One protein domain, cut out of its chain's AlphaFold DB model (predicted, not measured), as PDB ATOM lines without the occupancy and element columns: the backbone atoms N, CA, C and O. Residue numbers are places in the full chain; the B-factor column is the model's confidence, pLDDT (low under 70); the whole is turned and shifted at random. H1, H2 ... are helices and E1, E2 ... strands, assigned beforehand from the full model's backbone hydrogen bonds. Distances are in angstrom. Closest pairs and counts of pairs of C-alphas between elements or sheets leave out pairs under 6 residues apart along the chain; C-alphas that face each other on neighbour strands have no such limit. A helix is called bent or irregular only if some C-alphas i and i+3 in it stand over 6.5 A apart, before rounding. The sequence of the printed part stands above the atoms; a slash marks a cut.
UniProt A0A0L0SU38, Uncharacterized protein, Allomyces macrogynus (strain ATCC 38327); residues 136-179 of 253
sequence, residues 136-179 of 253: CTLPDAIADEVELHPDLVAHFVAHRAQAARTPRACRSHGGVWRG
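Overview. This is residues 136 to 179 of the 253 residues of an uncharacterized protein of Allomyces macrogynus (strain ATCC 38327) (UniProt A0A0L0SU38). The printed part makes a long, open loop: it runs out along the short helix H1, turns round at residues 147 to 152, which stick out at one end, and comes back along the longer helix H2. At the other end the small helix H3 turns the chain again, and the short strand E1 comes back beside the first residues, 136 to 137. The printed part has 44 residues with three named helices and one named strand, in the order H1, H2, H3, E1, and its class is mostly helix; no two named strands pair. The whole is compact, with a radius of gyration of the C-alphas of 10.0 A, yet elongated in outline, with spans of 29 by 18 by 16 A.

Arrangement. Residues 136 to 137 form a short antiparallel pairing with residues 176 to 177 of E1, the strand of residues 176 to 178. H1, residues 140 to 147, is close to H2, residues 150 to 161, but not clearly touching; their closest C-alphas are those of Val 146 and Val 153, 6.8 A apart. H1 and H2 run opposite ways at a steep tilt of 42 degrees. H2 is also close to H3, residues 167 to 172, but not clearly touching; the closest C-alphas, of Ala 161 and Cys 170, are 6.7 A apart. H2 and H3 run opposite ways at a steep tilt of 47 degrees. The closest C-alphas of H3 and E1 are those of Pro 167 and Trp 177, 6.0 A apart. H1 is apart from H3 and from E1, and H2 is apart from E1. In H3 every O i to N i+4 pair is within hydrogen-bond range; in H1 2 of 4 are, and in H2 7 of 8.

Along the chain. H1 begins at C-alpha 140, at (-39.804, 15.074, -1.833), and measures 13.1 A from first to last C-alpha; it is irregular, with C-alphas 144 and 147 7.3 A apart. H2 begins at C-alpha 150, at (-49.336, 12.845, 9.011), and measures 15.1 A; it is only just irregular, with C-alphas 158 and 161 6.7 A apart. H3 measures 8.7 A. E1 measures 6.4 A and ends at C-alpha 178, at (-30.855, 21.174, 1.461).

Size, cuts and confidence. The two C-alphas farthest apart are those of Leu 148 and Thr 166, at 28.6 A, while the first and last printed C-alphas, of Cys 136 and Gly 179, are 8.8 A apart. Residues 147 to 152, of which 150 to 152 belong to H2, stand free. The printed part has no cut, and the links H1 to H2, H2 to H3 and H3 to E1 are tight. The mean pLDDT of the printed part is 73.8; 17 residues are under 70, namely residues 141 to 150, residue 152 and residues 158 to 163.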
ATOM      1  N   CYS A 136     -31.715  19.806   7.250       85.62
ATOM      2  CA  CYS A 136     -32.228  18.476   6.933       85.62
ATOM      3  C   CYS A 136     -33.737  18.538   6.664       85.62
ATOM      4  O   CYS A 136     -34.501  18.919   7.549       85.62
ATOM      5  N   THR A 137     -34.165  18.142   5.468       83.75
ATOM      6  CA  THR A 137     -35.571  18.075   5.052       83.75
ATOM      7  C   THR A 137     -35.985  16.631   4.772       83.75
ATOM      8  O   THR A 137     -35.137  15.745   4.622       83.75
ATOM      9  N   LEU A 138     -37.291  16.367   4.684       79.00
ATOM     10  CA  LEU A 138     -37.755  15.089   4.144       79.00
ATOM     11  C   LEU A 138     -37.453  14.999   2.634       79.00
ATOM     12  O   LEU A 138     -37.365  16.035   1.965       79.00
ATOM     13  N   PRO A 139     -37.282  13.778   2.096       78.19
ATOM     14  CA  PRO A 139     -37.291  13.545   0.656       78.19
ATOM     15  C   PRO A 139     -38.625  13.982   0.039       78.19
ATOM     16  O   PRO A 139     -39.674  13.715   0.621       78.19
ATOM     17  N   ASP A 140     -38.590  14.586  -1.153       73.50
ATOM     18  CA  ASP A 140     -39.804  15.074  -1.833       73.50
ATOM     19  C   ASP A 140     -40.801  13.941  -2.125       73.50
ATOM     20  O   ASP A 140     -41.996  14.114  -1.934       73.50
ATOM     21  N   ALA A 141     -40.305  12.739  -2.442       69.44
ATOM     22  CA  ALA A 141     -41.138  11.552  -2.651       69.44
ATOM     23  C   ALA A 141     -41.999  11.170  -1.430       69.44
ATOM     24  O   ALA A 141     -43.067  10.599  -1.587       69.44
ATOM     25  N   ILE A 142     -41.537  11.484  -0.214       67.31
ATOM     26  CA  ILE A 142     -42.288  11.236   1.026       67.31
ATOM     27  C   ILE A 142     -43.126  12.468   1.392       67.31
ATOM     28  O   ILE A 142     -44.143  12.332   2.062       67.31
ATOM     29  N   ALA A 143     -42.713  13.665   0.955       63.16
ATOM     30  CA  ALA A 143     -43.451  14.907   1.161       63.16
ATOM     31  C   ALA A 143     -44.791  14.935   0.397       63.16
ATOM     32  O   ALA A 143     -45.744  15.532   0.886       63.16
ATOM     33  N   ASP A 144     -44.885  14.253  -0.746       65.06
ATOM     34  CA  ASP A 144     -46.146  14.127  -1.493       65.06
ATOM     35  C   ASP A 144     -47.080  13.042  -0.919       65.06
ATOM     36  O   ASP A 144     -48.298  13.163  -1.012       65.06
ATOM     37  N   GLU A 145     -46.552  12.021  -0.235       60.72
ATOM     38  CA  GLU A 145     -47.358  11.003   0.472       60.72
ATOM     39  C   GLU A 145     -47.861  11.473   1.859       60.72
ATOM     40  O   GLU A 145     -48.512  10.718   2.590       60.72
ATOM     41  N   VAL A 146     -47.584  12.730   2.237       59.69
ATOM     42  CA  VAL A 146     -47.923  13.345   3.540       59.69
ATOM     43  C   VAL A 146     -49.421  13.297   3.857       59.69
ATOM     44  O   VAL A 146     -49.778  13.236   5.035       59.69
ATOM     45  N   GLU A 147     -50.302  13.263   2.854       56.34
ATOM     46  CA  GLU A 147     -51.750  13.133   3.081       56.34
ATOM     47  C   GLU A 147     -52.159  11.775   3.682       56.34
ATOM     48  O   GLU A 147     -53.221  11.686   4.298       56.34
ATOM     49  N   LEU A 148     -51.326  10.728   3.573       56.50
ATOM     50  CA  LEU A 148     -51.686   9.371   4.001       56.50
ATOM     51  C   LEU A 148     -51.237   9.028   5.437       56.50
ATOM     52  O   LEU A 148     -51.889   8.227   6.102       56.50
ATOM     53  N   HIS A 149     -50.151   9.632   5.941       66.75
ATOM     54  CA  HIS A 149     -49.621   9.375   7.295       66.75
ATOM     55  C   HIS A 149     -48.991  10.627   7.949       66.75
ATOM     56  O   HIS A 149     -47.767  10.703   8.118       66.75
ATOM     57  N   PRO A 150     -49.811  11.599   8.395       68.94
ATOM     58  CA  PRO A 150     -49.336  12.845   9.011       68.94
ATOM     59  C   PRO A 150     -48.520  12.619  10.297       68.94
ATOM     60  O   PRO A 150     -47.565  13.350  10.570       68.94
ATOM     61  N   ASP A 151     -48.826  11.561  11.051       72.75
ATOM     62  CA  ASP A 151     -48.148  11.230  12.312       72.75
ATOM     63  C   ASP A 151     -46.677  10.832  12.105       72.75
ATOM     64  O   ASP A 151     -45.803  11.159  12.912       72.75
ATOM     65  N   LEU A 152     -46.375  10.162  10.986       69.44
ATOM     66  CA  LEU A 152     -45.020   9.724  10.642       69.44
ATOM     67  C   LEU A 152     -44.124  10.919  10.279       69.44
ATOM     68  O   LEU A 152     -42.952  10.977  10.668       69.44
ATOM     69  N   VAL A 153     -44.695  11.893   9.571       73.12
ATOM     70  CA  VAL A 153     -44.029  13.129   9.146       73.12
ATOM     71  C   VAL A 153     -43.766  14.023  10.357       73.12
ATOM     72  O   VAL A 153     -42.633  14.478  10.550       73.12
ATOM     73  N   ALA A 154     -44.768  14.199  11.224       72.38
ATOM     74  CA  ALA A 154     -44.629  14.932  12.479       72.38
ATOM     75  C   ALA A 154     -43.536  14.318  13.370       72.38
ATOM     76  O   ALA A 154     -42.683  15.040  13.892       72.38
ATOM     77  N   HIS A 155     -43.484  12.986  13.465       75.00
ATOM     78  CA  HIS A 155     -42.449  12.282  14.220       75.00
ATOM     79  C   HIS A 155     -41.040  12.484  13.626       75.00
ATOM     80  O   HIS A 155     -40.082  12.710  14.370       75.00
ATOM     81  N   PHE A 156     -40.872  12.433  12.296       75.81
ATOM     82  CA  PHE A 156     -39.569  12.700  11.671       75.81
ATOM     83  C   PHE A 156     -39.107  14.140  11.911       75.81
ATOM     84  O   PHE A 156     -37.954  14.345  12.295       75.81
ATOM     85  N   VAL A 157     -39.981  15.131  11.720       71.00
ATOM     86  CA  VAL A 157     -39.626  16.546  11.901       71.00
ATOM     87  C   VAL A 157     -39.286  16.843  13.364       71.00
ATOM     88  O   VAL A 157     -38.238  17.435  13.624       71.00
ATOM     89  N   ALA A 158     -40.106  16.369  14.306       68.69
ATOM     90  CA  ALA A 158     -39.924  16.617  15.736       68.69
ATOM     91  C   ALA A 158     -38.697  15.905  16.332       68.69
ATOM     92  O   ALA A 158     -38.015  16.467  17.185       68.69
ATOM     93  N   HIS A 159     -38.382  14.679  15.894       67.69
ATOM     94  CA  HIS A 159     -37.338  13.875  16.545       67.69
ATOM     95  C   HIS A 159     -36.080  13.642  15.708       67.69
ATOM     96  O   HIS A 159     -34.997  13.526  16.278       67.69
ATOM     97  N   ARG A 160     -36.174  13.556  14.375       66.69
ATOM     98  CA  ARG A 160     -35.038  13.196  13.502       66.69
ATOM     99  C   ARG A 160     -34.446  14.385  12.758       66.69
ATOM    100  O   ARG A 160     -33.233  14.563  12.805       66.69
ATOM    101  N   ALA A 161     -35.268  15.209  12.114       65.75
ATOM    102  CA  ALA A 161     -34.803  16.376  11.365       65.75
ATOM    103  C   ALA A 161     -34.181  17.426  12.295       65.75
ATOM    104  O   ALA A 161     -33.070  17.888  12.050       65.75
ATOM    105  N   GLN A 162     -34.855  17.731  13.410       66.06
ATOM    106  CA  GLN A 162     -34.365  18.675  14.422       66.06
ATOM    107  C   GLN A 162     -33.127  18.160  15.179       66.06
ATOM    108  O   GLN A 162     -32.291  18.951  15.617       66.06
ATOM    109  N   ALA A 163     -32.963  16.838  15.302       64.06
ATOM    110  CA  ALA A 163     -31.784  16.232  15.926       64.06
ATOM    111  C   ALA A 163     -30.581  16.109  14.970       64.06
ATOM    112  O   ALA A 163     -29.435  16.004  15.422       64.06
ATOM    113  N   ALA A 164     -30.804  16.136  13.652       72.06
ATOM    114  CA  ALA A 164     -29.761  15.974  12.647       72.06
ATOM    115  C   ALA A 164     -28.886  17.234  12.515       72.06
ATOM    116  O   ALA A 164     -29.076  18.072  11.638       72.06
ATOM    117  N   ARG A 165     -27.850  17.334  13.355       75.38
ATOM    118  CA  ARG A 165     -26.867  18.438  13.321       75.38
ATOM    119  C   ARG A 165     -25.792  18.306  12.237       75.38
ATOM    120  O   ARG A 165     -24.922  19.166  12.146       75.38
ATOM    121  N   THR A 166     -25.799  17.223  11.455       83.44
ATOM    122  CA  THR A 166     -24.831  16.997  10.368       83.44
ATOM    123  C   THR A 166     -25.493  16.393   9.128       83.44
ATOM    124  O   THR A 166     -26.453  15.624   9.255       83.44
ATOM    125  N   PRO A 167     -24.935  16.624   7.923       82.19
ATOM    126  CA  PRO A 167     -25.421  16.005   6.689       82.19
ATOM    127  C   PRO A 167     -25.361  14.477   6.709       82.19
ATOM    128  O   PRO A 167     -26.170  13.801   6.074       82.19
ATOM    129  N   ARG A 168     -24.381  13.901   7.421       82.94
ATOM    130  CA  ARG A 168     -24.280  12.445   7.600       82.94
ATOM    131  C   ARG A 168     -25.417  11.917   8.471       82.94
ATOM    132  O   ARG A 168     -26.057  10.957   8.059       82.94
ATOM    133  N   ALA A 169     -25.697  12.575   9.598       83.69
ATOM    134  CA  ALA A 169     -26.803  12.209  10.484       83.69
ATOM    135  C   ALA A 169     -28.167  12.338   9.780       83.69
ATOM    136  O   ALA A 169     -29.014  11.456   9.896       83.69
ATOM    137  N   CYS A 170     -28.350  13.395   8.983       85.56
ATOM    138  CA  CYS A 170     -29.555  13.589   8.178       85.56
ATOM    139  C   CYS A 170     -29.794  12.413   7.221       85.56
ATOM    140  O   CYS A 170     -30.857  11.793   7.244       85.56
ATOM    141  N   ARG A 171     -28.763  12.025   6.457       83.88
ATOM    142  CA  ARG A 171     -28.843  10.890   5.527       83.88
ATOM    143  C   ARG A 171     -29.046   9.552   6.231       83.88
ATOM    144  O   ARG A 171     -29.820   8.739   5.743       83.88
ATOM    145  N   SER A 172     -28.411   9.319   7.385       81.94
ATOM    146  CA  SER A 172     -28.635   8.082   8.155       81.94
ATOM    147  C   SER A 172     -30.054   7.966   8.710       81.94
ATOM    148  O   SER A 172     -30.502   6.871   9.031       81.94
ATOM    149  N   HIS A 173     -30.763   9.087   8.827       80.06
ATOM    150  CA  HIS A 173     -32.153   9.127   9.255       80.06
ATOM    151  C   HIS A 173     -33.155   9.107   8.096       80.06
ATOM    152  O   HIS A 173     -34.351   9.144   8.362       80.06
ATOM    153  N   GLY A 174     -32.696   9.002   6.844       76.62
ATOM    154  CA  GLY A 174     -33.560   9.013   5.660       76.62
ATOM    155  C   GLY A 174     -33.951  10.415   5.183       76.62
ATOM    156  O   GLY A 174     -34.811  10.543   4.322       76.62
ATOM    157  N   GLY A 175     -33.328  11.465   5.729       80.62
ATOM    158  CA  GLY A 175     -33.521  12.844   5.293       80.62
ATOM    159  C   GLY A 175     -32.620  13.241   4.124       80.62
ATOM    160  O   GLY A 175     -31.550  12.663   3.895       80.62
ATOM    161  N   VAL A 176     -33.033  14.288   3.417       85.06
ATOM    162  CA  VAL A 176     -32.259  14.958   2.369       85.06
ATOM    163  C   VAL A 176     -31.705  16.263   2.929       85.06
ATOM    164  O   VAL A 176     -32.401  17.009   3.606       85.06
ATOM    165  N   TRP A 177     -30.433  16.551   2.665       85.69
ATOM    166  CA  TRP A 177     -29.831  17.818   3.077       85.69
ATOM    167  C   TRP A 177     -30.045  18.878   1.995       85.69
ATOM    168  O   TRP A 177     -29.697  18.633   0.838       85.69
ATOM    169  N   ARG A 178     -30.584  20.044   2.364       84.06
ATOM    170  CA  ARG A 178     -30.855  21.174   1.461       84.06
ATOM    171  C   ARG A 178     -30.230  22.466   1.974       84.06
ATOM    172  O   ARG A 178     -30.118  22.674   3.179       84.06
ATOM    173  N   GLY A 179     -29.858  23.343   1.042       82.50
ATOM    174  CA  GLY A 179     -29.204  24.617   1.350       82.50
ATOM    175  C   GLY A 179     -27.779  24.454   1.887       82.50
ATOM    176  O   GLY A 179     -27.228  23.353   1.916       82.50
TER     177      GLY A 179